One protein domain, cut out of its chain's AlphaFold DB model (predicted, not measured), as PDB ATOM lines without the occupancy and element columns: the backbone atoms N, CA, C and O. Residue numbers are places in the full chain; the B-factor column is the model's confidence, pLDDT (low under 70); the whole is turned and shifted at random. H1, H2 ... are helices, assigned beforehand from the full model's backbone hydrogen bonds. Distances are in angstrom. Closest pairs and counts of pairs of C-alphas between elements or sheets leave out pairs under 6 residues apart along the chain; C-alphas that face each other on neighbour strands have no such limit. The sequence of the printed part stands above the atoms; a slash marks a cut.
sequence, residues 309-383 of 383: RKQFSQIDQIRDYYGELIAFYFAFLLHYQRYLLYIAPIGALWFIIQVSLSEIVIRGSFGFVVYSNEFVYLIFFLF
ATOM      1  N   ARG A 309       2.319  15.806 -50.963       66.25
ATOM      2  CA  ARG A 309       2.034  15.501 -49.548       66.25
ATOM      3  C   ARG A 309       2.243  16.699 -48.613       66.25
ATOM      4  O   ARG A 309       1.521  16.824 -47.636       66.25
ATOM      5  N   LYS A 310       3.197  17.589 -48.912       75.88
ATOM      6  CA  LYS A 310       3.452  18.797 -48.102       75.88
ATOM      7  C   LYS A 310       2.433  19.913 -48.353       75.88
ATOM      8  O   LYS A 310       2.394  20.866 -47.584       75.88
ATOM      9  N   GLN A 311       1.633  19.804 -49.413       77.38
ATOM     10  CA  GLN A 311       0.619  20.804 -49.746       77.38
ATOM     11  C   GLN A 311      -0.613  20.668 -48.841       77.38
ATOM     12  O   GLN A 311      -1.164  21.678 -48.427       77.38
ATOM     13  N   PHE A 312      -0.992  19.447 -48.446       79.50
ATOM     14  CA  PHE A 312      -2.145  19.237 -47.558       79.50
ATOM     15  C   PHE A 312      -1.936  19.816 -46.157       79.50
ATOM     16  O   PHE A 312      -2.790  20.553 -45.686       79.50
ATOM     17  N   SER A 313      -0.756  19.633 -45.556       84.69
ATOM     18  CA  SER A 313      -0.454  20.253 -44.255       84.69
ATOM     19  C   SER A 313      -0.497  21.786 -44.291       84.69
ATOM     20  O   SER A 313      -0.681  22.430 -43.267       84.69
ATOM     21  N   GLN A 314      -0.292  22.396 -45.464       85.94
ATOM     22  CA  GLN A 314      -0.418  23.846 -45.631       85.94
ATOM     23  C   GLN A 314      -1.880  24.278 -45.738       85.94
ATOM     24  O   GLN A 314      -2.212  25.364 -45.276       85.94
ATOM     25  N   ILE A 315      -2.752  23.443 -46.315       90.81
ATOM     26  CA  ILE A 315      -4.199  23.689 -46.304       90.81
ATOM     27  C   ILE A 315      -4.697  23.713 -44.860       90.81
ATOM     28  O   ILE A 315      -5.449  24.619 -44.519       90.81
ATOM     29  N   ASP A 316      -4.241  22.790 -44.012       88.31
ATOM     30  CA  ASP A 316      -4.619  22.773 -42.594       88.31
ATOM     31  C   ASP A 316      -4.188  24.071 -41.891       88.31
ATOM     32  O   ASP A 316      -4.987  24.707 -41.213       88.31
ATOM     33  N   GLN A 317      -2.976  24.566 -42.161       87.44
ATOM     34  CA  GLN A 317      -2.528  25.866 -41.637       87.44
ATOM     35  C   GLN A 317      -3.379  27.039 -42.152       87.44
ATOM     36  O   GLN A 317      -3.715  27.945 -41.389       87.44
ATOM     37  N   ILE A 318      -3.747  27.036 -43.439       90.62
ATOM     38  CA  ILE A 318      -4.649  28.041 -44.026       90.62
ATOM     39  C   ILE A 318      -6.032  27.955 -43.371       90.62
ATOM     40  O   ILE A 318      -6.623  28.993 -43.084       90.62
ATOM     41  N   ARG A 319      -6.537  26.747 -43.101       91.50
ATOM     42  CA  ARG A 319      -7.820  26.500 -42.427       91.50
ATOM     43  C   ARG A 319      -7.805  27.057 -41.019       91.50
ATOM     44  O   ARG A 319      -8.733  27.765 -40.634       91.50
ATOM     45  N   ASP A 320      -6.748  26.781 -40.275       87.19
ATOM     46  CA  ASP A 320      -6.646  27.196 -38.882       87.19
ATOM     47  C   ASP A 320      -6.527  28.728 -38.759       87.19
ATOM     48  O   ASP A 320      -7.048  29.310 -37.804       87.19
ATOM     49  N   TYR A 321      -5.918  29.392 -39.753       89.44
ATOM     50  CA  TYR A 321      -5.745  30.847 -39.790       89.44
ATOM     51  C   TYR A 321      -6.931  31.607 -40.406       89.44
ATOM     52  O   TYR A 321      -7.516  32.474 -39.762       89.44
ATOM     53  N   TYR A 322      -7.298  31.290 -41.652       90.94
ATOM     54  CA  TYR A 322      -8.314  32.006 -42.434       90.94
ATOM     55  C   TYR A 322      -9.720  31.410 -42.306       90.94
ATOM     56  O   TYR A 322     -10.705  32.079 -42.613       90.94
ATOM     57  N   GLY A 323      -9.833  30.163 -41.853       91.69
ATOM     58  CA  GLY A 323     -11.094  29.437 -41.735       91.69
ATOM     59  C   GLY A 323     -11.347  28.434 -42.850       91.69
ATOM     60  O   GLY A 323     -10.639  28.370 -43.858       91.69
ATOM     61  N   GLU A 324     -12.388  27.630 -42.645       91.50
ATOM     62  CA  GLU A 324     -12.710  26.477 -43.482       91.50
ATOM     63  C   GLU A 324     -13.078  26.896 -44.901       91.50
ATOM     64  O   GLU A 324     -12.628  26.260 -45.844       91.50
ATOM     65  N   LEU A 325     -13.831  27.989 -45.075       93.88
ATOM     66  CA  LEU A 325     -14.280  28.430 -46.399       93.88
ATOM     67  C   LEU A 325     -13.100  28.791 -47.316       93.88
ATOM     68  O   LEU A 325     -13.042  28.366 -48.470       93.88
ATOM     69  N   ILE A 326     -12.134  29.549 -46.791       93.25
ATOM     70  CA  ILE A 326     -10.945  29.962 -47.545       93.25
ATOM     71  C   ILE A 326     -10.030  28.758 -47.782       93.25
ATOM     72  O   ILE A 326      -9.543  28.561 -48.896       93.25
ATOM     73  N   ALA A 327      -9.824  27.910 -46.774       93.00
ATOM     74  CA  ALA A 327      -9.033  26.698 -46.946       93.00
ATOM     75  C   ALA A 327      -9.650  25.718 -47.941       93.00
ATOM     76  O   ALA A 327      -8.923  25.137 -48.740       93.00
ATOM     77  N   PHE A 328     -10.975  25.587 -47.952       94.69
ATOM     78  CA  PHE A 328     -11.698  24.760 -48.908       94.69
ATOM     79  C   PHE A 328     -11.488  25.256 -50.339       94.69
ATOM     80  O   PHE A 328     -11.203  24.455 -51.225       94.69
ATOM     81  N   TYR A 329     -11.514  26.573 -50.563       94.94
ATOM     82  CA  TYR A 329     -11.161  27.147 -51.862       94.94
ATOM     83  C   TYR A 329      -9.740  26.753 -52.304       94.94
ATOM     84  O   TYR A 329      -9.542  26.306 -53.434       94.94
ATOM     85  N   PHE A 330      -8.746  26.851 -51.417       92.31
ATOM     86  CA  PHE A 330      -7.376  26.438 -51.744       92.31
ATOM     87  C   PHE A 330      -7.229  24.922 -51.922       92.31
ATOM     88  O   PHE A 330      -6.488  24.484 -52.803       92.31
ATOM     89  N   ALA A 331      -7.949  24.121 -51.139       92.12
ATOM     90  CA  ALA A 331      -8.002  22.672 -51.289       92.12
ATOM     91  C   ALA A 331      -8.582  22.280 -52.649       92.12
ATOM     92  O   ALA A 331      -7.997  21.460 -53.358       92.12
ATOM     93  N   PHE A 332      -9.676  22.932 -53.047       92.25
ATOM     94  CA  PHE A 332     -10.287  22.775 -54.358       92.25
ATOM     95  C   PHE A 332      -9.317  23.161 -55.477       92.25
ATOM     96  O   PHE A 332      -9.141  22.393 -56.418       92.25
ATOM     97  N   LEU A 333      -8.618  24.298 -55.366       90.31
ATOM     98  CA  LEU A 333      -7.613  24.703 -56.355       90.31
ATOM     99  C   LEU A 333      -6.461  23.697 -56.480       90.31
ATOM    100  O   LEU A 333      -6.056  23.369 -57.597       90.31
ATOM    101  N   LEU A 334      -5.932  23.200 -55.358       88.00
ATOM    102  CA  LEU A 334      -4.855  22.204 -55.346       88.00
ATOM    103  C   LEU A 334      -5.311  20.880 -55.962       88.00
ATOM    104  O   LEU A 334      -4.586  20.282 -56.760       88.00
ATOM    105  N   HIS A 335      -6.528  20.448 -55.633       86.56
ATOM    106  CA  HIS A 335      -7.157  19.292 -56.252       86.56
ATOM    107  C   HIS A 335      -7.302  19.508 -57.763       86.56
ATOM    108  O   HIS A 335      -6.749  18.744 -58.548       86.56
ATOM    109  N   TYR A 336      -7.935  20.599 -58.192       86.81
ATOM    110  CA  TYR A 336      -8.129  20.934 -59.602       86.81
ATOM    111  C   TYR A 336      -6.809  20.965 -60.390       86.81
ATOM    112  O   TYR A 336      -6.686  20.346 -61.449       86.81
ATOM    113  N   GLN A 337      -5.772  21.605 -59.843       86.69
ATOM    114  CA  GLN A 337      -4.445  21.637 -60.455       86.69
ATOM    115  C   GLN A 337      -3.822  20.241 -60.590       86.69
ATOM    116  O   GLN A 337      -3.189  19.949 -61.609       86.69
ATOM    117  N   ARG A 338      -3.994  19.369 -59.591       85.06
ATOM    118  CA  ARG A 338      -3.511  17.983 -59.650       85.06
ATOM    119  C   ARG A 338      -4.147  17.227 -60.814       85.06
ATOM    120  O   ARG A 338      -3.444  16.505 -61.515       85.06
ATOM    121  N   TYR A 339      -5.440  17.421 -61.054       82.81
ATOM    122  CA  TYR A 339      -6.130  16.790 -62.180       82.81
ATOM    123  C   TYR A 339      -5.696  17.365 -63.525       82.81
ATOM    124  O   TYR A 339      -5.424  16.602 -64.454       82.81
ATOM    125  N   LEU A 340      -5.517  18.686 -63.617       84.94
ATOM    126  CA  LEU A 340      -4.937  19.307 -64.808       84.94
ATOM    127  C   LEU A 340      -3.556  18.735 -65.140       84.94
ATOM    128  O   LEU A 340      -3.252  18.543 -66.313       84.94
ATOM    129  N   LEU A 341      -2.737  18.411 -64.135       85.19
ATOM    130  CA  LEU A 341      -1.420  17.813 -64.355       85.19
ATOM    131  C   LEU A 341      -1.497  16.410 -64.979       85.19
ATOM    132  O   LEU A 341      -0.594  16.052 -65.729       85.19
ATOM    133  N   TYR A 342      -2.553  15.632 -64.717       85.69
ATOM    134  CA  TYR A 342      -2.767  14.332 -65.366       85.69
ATOM    135  C   TYR A 342      -3.293  14.473 -66.800       85.69
ATOM    136  O   TYR A 342      -2.886  13.719 -67.681       85.69
ATOM    137  N   ILE A 343      -4.159  15.459 -67.054       85.44
ATOM    138  CA  ILE A 343      -4.740  15.704 -68.384       85.44
ATOM    139  C   ILE A 343      -3.723  16.376 -69.321       85.44
ATOM    140  O   ILE A 343      -3.680  16.071 -70.513       85.44
ATOM    141  N   ALA A 344      -2.863  17.252 -68.793       89.75
ATOM    142  CA  ALA A 344      -1.864  18.000 -69.554       89.75
ATOM    143  C   ALA A 344      -0.946  17.137 -70.447       89.75
ATOM    144  O   ALA A 344      -0.828  17.471 -71.627       89.75
ATOM    145  N   PRO A 345      -0.305  16.043 -69.978       89.56
ATOM    146  CA  PRO A 345       0.534  15.207 -70.836       89.56
ATOM    147  C   PRO A 345      -0.272  14.485 -71.918       89.56
ATOM    148  O   PRO A 345       0.238  14.314 -73.020       89.56
ATOM    149  N   ILE A 346      -1.529  14.110 -71.647       87.81
ATOM    150  CA  ILE A 346      -2.403  13.482 -72.648       87.81
ATOM    151  C   ILE A 346      -2.752  14.498 -73.738       87.81
ATOM    152  O   ILE A 346      -2.598  14.209 -74.923       87.81
ATOM    153  N   GLY A 347      -3.136  15.716 -73.345       86.62
ATOM    154  CA  GLY A 347      -3.384  16.811 -74.280       86.62
ATOM    155  C   GLY A 347      -2.137  17.187 -75.088       86.62
ATOM    156  O   GLY A 347      -2.225  17.391 -76.294       86.62
ATOM    157  N   ALA A 348      -0.961  17.214 -74.455       92.44
ATOM    158  CA  ALA A 348       0.306  17.490 -75.127       92.44
ATOM    159  C   ALA A 348       0.690  16.385 -76.122       92.44
ATOM    160  O   ALA A 348       1.102  16.689 -77.239       92.44
ATOM    161  N   LEU A 349       0.524  15.112 -75.750       90.19
ATOM    162  CA  LEU A 349       0.750  13.979 -76.645       90.19
ATOM    163  C   LEU A 349      -0.188  14.044 -77.854       90.19
ATOM    164  O   LEU A 349       0.263  13.921 -78.990       90.19
ATOM    165  N   TRP A 350      -1.476  14.302 -77.615       87.19
ATOM    166  CA  TRP A 350      -2.463  14.455 -78.679       87.19
ATOM    167  C   TRP A 350      -2.113  15.607 -79.624       87.19
ATOM    168  O   TRP A 350      -2.169  15.456 -80.844       87.19
ATOM    169  N   PHE A 351      -1.675  16.738 -79.067       87.75
ATOM    170  CA  PHE A 351      -1.216  17.888 -79.838       87.75
ATOM    171  C   PHE A 351       0.009  17.556 -80.705       87.75
ATOM    172  O   PHE A 351       0.058  17.937 -81.872       87.75
ATOM    173  N   ILE A 352       0.980  16.800 -80.177       92.44
ATOM    174  CA  ILE A 352       2.147  16.343 -80.950       92.44
ATOM    175  C   ILE A 352       1.708  15.455 -82.121       92.44
ATOM    176  O   ILE A 352       2.204  15.632 -83.236       92.44
ATOM    177  N   ILE A 353       0.760  14.538 -81.906       88.88
ATOM    178  CA  ILE A 353       0.199  13.693 -82.972       88.88
ATOM    179  C   ILE A 353      -0.506  14.552 -84.039       88.88
ATOM    180  O   ILE A 353      -0.245  14.356 -85.224       88.88
ATOM    181  N   GLN A 354      -1.322  15.540 -83.646       89.06
ATOM    182  CA  GLN A 354      -1.981  16.470 -84.583       89.06
ATOM    183  C   GLN A 354      -0.976  17.201 -85.472       89.06
ATOM    184  O   GLN A 354      -1.125  17.225 -86.693       89.06
ATOM    185  N   VAL A 355       0.078  17.754 -84.866       93.38
ATOM    186  CA  VAL A 355       1.140  18.448 -85.604       93.38
ATOM    187  C   VAL A 355       1.873  17.491 -86.546       93.38
ATOM    188  O   VAL A 355       2.223  17.881 -87.657       93.38
ATOM    189  N   SER A 356       2.072  16.237 -86.137       94.81
ATOM    190  CA  SER A 356       2.824  15.248 -86.919       94.81
ATOM    191  C   SER A 356       2.041  14.743 -88.134       94.81
ATOM    192  O   SER A 356       2.630  14.495 -89.182       94.81
ATOM    193  N   LEU A 357       0.714  14.623 -88.013       94.56
ATOM    194  CA  LEU A 357      -0.179  14.204 -89.100       94.56
ATOM    195  C   LEU A 357      -0.601  15.359 -90.019       94.56
ATOM    196  O   LEU A 357      -1.171  15.113 -91.075       94.56
ATOM    197  N   SER A 358      -0.324  16.615 -89.643       93.06
ATOM    198  CA  SER A 358      -0.829  17.813 -90.339       93.06
ATOM    199  C   SER A 358      -2.362  17.846 -90.474       93.06
ATOM    200  O   SER A 358      -2.904  18.510 -91.357       93.06
ATOM    201  N   GLU A 359      -3.074  17.162 -89.575       90.94
ATOM    202  CA  GLU A 359      -4.534  17.141 -89.518       90.94
ATOM    203  C   GLU A 359      -5.032  18.044 -88.385       90.94
ATOM    204  O   GLU A 359      -4.659  17.890 -87.221       90.94
ATOM    205  N   ILE A 360      -5.927  18.979 -88.713       81.00
ATOM    206  CA  ILE A 360      -6.516  19.905 -87.731       81.00
ATOM    207  C   ILE A 360      -7.503  19.159 -86.810       81.00
ATOM    208  O   ILE A 360      -7.638  19.486 -85.630       81.00
ATOM    209  N   VAL A 361      -8.168  18.119 -87.328       81.44
ATOM    210  CA  VAL A 361      -9.180  17.335 -86.607       81.44
ATOM    211  C   VAL A 361      -8.881  15.847 -86.765       81.44
ATOM    212  O   VAL A 361      -9.325  15.215 -87.717       81.44
ATOM    213  N   ILE A 362      -8.162  15.271 -85.800       75.62
ATOM    214  CA  ILE A 362      -8.013  13.815 -85.718       75.62
ATOM    215  C   ILE A 362      -9.366  13.219 -85.319       75.62
ATOM    216  O   ILE A 362      -9.945  13.609 -84.298       75.62
ATOM    217  N   ARG A 363      -9.857  12.238 -86.087       77.38
ATOM    218  CA  ARG A 363     -11.018  11.413 -85.708       77.38
ATOM    219  C   ARG A 363     -10.744  10.751 -84.349       77.38
ATOM    220  O   ARG A 363      -9.939   9.835 -84.259       77.38
ATOM    221  N   GLY A 364     -11.387  11.251 -83.292       69.94
ATOM    222  CA  GLY A 364     -11.188  10.792 -81.908       69.94
ATOM    223  C   GLY A 364     -11.022  11.917 -80.883       69.94
ATOM    224  O   GLY A 364     -11.267  11.697 -79.698       69.94
ATOM    225  N   SER A 365     -10.715  13.145 -81.321       71.69
ATOM    226  CA  SER A 365     -10.601  14.305 -80.420       71.69
ATOM    227  C   SER A 365     -11.912  14.610 -79.683       71.69
ATOM    228  O   SER A 365     -11.890  14.976 -78.512       71.69
ATOM    229  N   PHE A 366     -13.059  14.374 -80.324       72.75
ATOM    230  CA  PHE A 366     -14.377  14.513 -79.695       72.75
ATOM    231  C   PHE A 366     -14.589  13.497 -78.564       72.75
ATOM    232  O   PHE A 366     -15.129  13.844 -77.520       72.75
ATOM    233  N   GLY A 367     -14.094  12.264 -78.736       72.88
ATOM    234  CA  GLY A 367     -14.119  11.240 -77.692       72.88
ATOM    235  C   GLY A 367     -13.297  11.660 -76.479       72.88
ATOM    236  O   GLY A 367     -13.768  11.537 -75.359       72.88
ATOM    237  N   PHE A 368     -12.119  12.250 -76.692       69.06
ATOM    238  CA  PHE A 368     -11.307  12.793 -75.602       69.06
ATOM    239  C   PHE A 368     -12.022  13.921 -74.841       69.06
ATOM    240  O   PHE A 368     -12.025  13.912 -73.614       69.06
ATOM    241  N   VAL A 369     -12.683  14.847 -75.546       70.44
ATOM    242  CA  VAL A 369     -13.460  15.932 -74.917       70.44
ATOM    243  C   VAL A 369     -14.628  15.372 -74.101       70.44
ATOM    244  O   VAL A 369     -14.796  15.751 -72.944       70.44
ATOM    245  N   VAL A 370     -15.390  14.426 -74.657       75.62
ATOM    246  CA  VAL A 370     -16.515  13.782 -73.959       75.62
ATOM    247  C   VAL A 370     -16.030  12.995 -72.742       75.62
ATOM    248  O   VAL A 370     -16.549  13.208 -71.653       75.62
ATOM    249  N   TYR A 371     -14.982  12.175 -72.873       73.69
ATOM    250  CA  TYR A 371     -14.403  11.445 -71.740       73.69
ATOM    251  C   TYR A 371     -13.841  12.380 -70.671       73.69
ATOM    252  O   TYR A 371     -13.982  12.098 -69.485       73.69
ATOM    253  N   SER A 372     -13.227  13.499 -71.060       70.06
ATOM    254  CA  SER A 372     -12.728  14.481 -70.098       70.06
ATOM    255  C   SER A 372     -13.863  15.188 -69.354       70.06
ATOM    256  O   SER A 372     -13.743  15.402 -68.152       70.06
ATOM    257  N   ASN A 373     -14.986  15.473 -70.022       69.44
ATOM    258  CA  ASN A 373     -16.163  16.065 -69.388       69.44
ATOM    259  C   ASN A 373     -16.866  15.071 -68.461       69.44
ATOM    260  O   ASN A 373     -17.139  15.422 -67.321       69.44
ATOM    261  N   GLU A 374     -17.096  13.834 -68.899       73.94
ATOM    262  CA  GLU A 374     -17.665  12.767 -68.058       73.94
ATOM    263  C   GLU A 374     -16.802  12.514 -66.818       73.94
ATOM    264  O   GLU A 374     -17.312  12.373 -65.711       73.94
ATOM    265  N   PHE A 375     -15.475  12.548 -66.968       67.69
ATOM    266  CA  PHE A 375     -14.556  12.421 -65.841       67.69
ATOM    267  C   PHE A 375     -14.652  13.611 -64.874       67.69
ATOM    268  O   PHE A 375     -14.620  13.415 -63.662       67.69
ATOM    269  N   VAL A 376     -14.823  14.836 -65.381       67.56
ATOM    270  CA  VAL A 376     -15.064  16.029 -64.551       67.56
ATOM    271  C   VAL A 376     -16.419  15.950 -63.837       67.56
ATOM    272  O   VAL A 376     -16.489  16.269 -62.653       67.56
ATOM    273  N   TYR A 377     -17.476  15.478 -64.503       70.06
ATOM    274  CA  TYR A 377     -18.788  15.283 -63.880       70.06
ATOM    275  C   TYR A 377     -18.761  14.200 -62.801       70.06
ATOM    276  O   TYR A 377     -19.313  14.413 -61.726       70.06
ATOM    277  N   LEU A 378     -18.064  13.086 -63.036       64.81
ATOM    278  CA  LEU A 378     -17.888  12.031 -62.038       64.81
ATOM    279  C   LEU A 378     -17.156  12.547 -60.788       64.81
ATOM    280  O   LEU A 378     -17.482  12.149 -59.674       64.81
ATOM    281  N   ILE A 379     -16.198  13.463 -60.965       59.47
ATOM    282  CA  ILE A 379     -15.498  14.129 -59.857       59.47
ATOM    283  C   ILE A 379     -16.454  15.035 -59.080       59.47
ATOM    284  O   ILE A 379     -16.482  14.956 -57.858       59.47
ATOM    285  N   PHE A 380     -17.264  15.852 -59.758       60.44
ATOM    286  CA  PHE A 380     -18.264  16.696 -59.092       60.44
ATOM    287  C   PHE A 380     -19.352  15.900 -58.364       60.44
ATOM    288  O   PHE A 380     -19.977  16.445 -57.470       60.44
ATOM    289  N   PHE A 381     -19.590  14.644 -58.747       64.56
ATOM    290  CA  PHE A 381     -20.584  13.777 -58.110       64.56
ATOM    291  C   PHE A 381     -20.031  12.980 -56.915       64.56
ATOM    292  O   PHE A 381     -20.804  12.433 -56.132       64.56
ATOM    293  N   LEU A 382     -18.705  12.862 -56.794       52.31
ATOM    294  CA  LEU A 382     -18.025  12.151 -55.701       52.31
ATOM    295  C   LEU A 382     -17.684  13.055 -54.503       52.31
ATOM    296  O   LEU A 382     -17.235  12.542 -53.478       52.31
ATOM    297  N   PHE A 383     -17.894  14.365 -54.636       54.66
ATOM    298  CA  PHE A 383     -17.798  15.374 -53.579       54.66
ATOM    299  C   PHE A 383     -19.181  15.960 -53.312       54.66
ATOM    300  O   PHE A 383     -19.448  16.269 -52.129       54.66
TER     301      PHE A 383
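This is residues 309 to 383 of the 383 residues of an uncharacterized protein of Reticulomyxa filosa (UniProt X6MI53). A long helix, H2, makes the longest axis of a rod; the short H1 folds back along its first residues and H3 folds back from its other end, with residues 377 to 383 standing free. The printed part has 75 residues with three named helices, H1, H2, H3, and no named strand: all helix. It is only just extended, close to loose, with a radius of gyration of the C-alphas of 17.2 A and spans of 52 by 24 by 16 A.

H2, residues 324 to 357, has a kink of 32 degrees near residue 343. H1, residues 309 to 322, touches H2 residues 325 to 334 alone, closest at the C-alphas of Arg 319 and Ala 327, 4.7 A. They form a helical hairpin, opposite ways at a tilt of 38 degrees, only just steep. H3, residues 365 to 382, is near H2, and apart from H1. Every O i to N i+4 pair is within hydrogen-bond range in H3, 8 of 10 in H1 and 28 of 30 in H2.

H2 is 48.9 A long, H3 25.9 A and H1 20.7 A. C-alpha 309 is at (2.034, 15.501, -49.548), C-alpha 382 at (-18.025, 12.151, -55.701).

The C-alphas farthest apart, of Asp 320 and Ser 358, are 52.6 A apart. The printed part has no cut; no link is long. H3 has mean pLDDT 68.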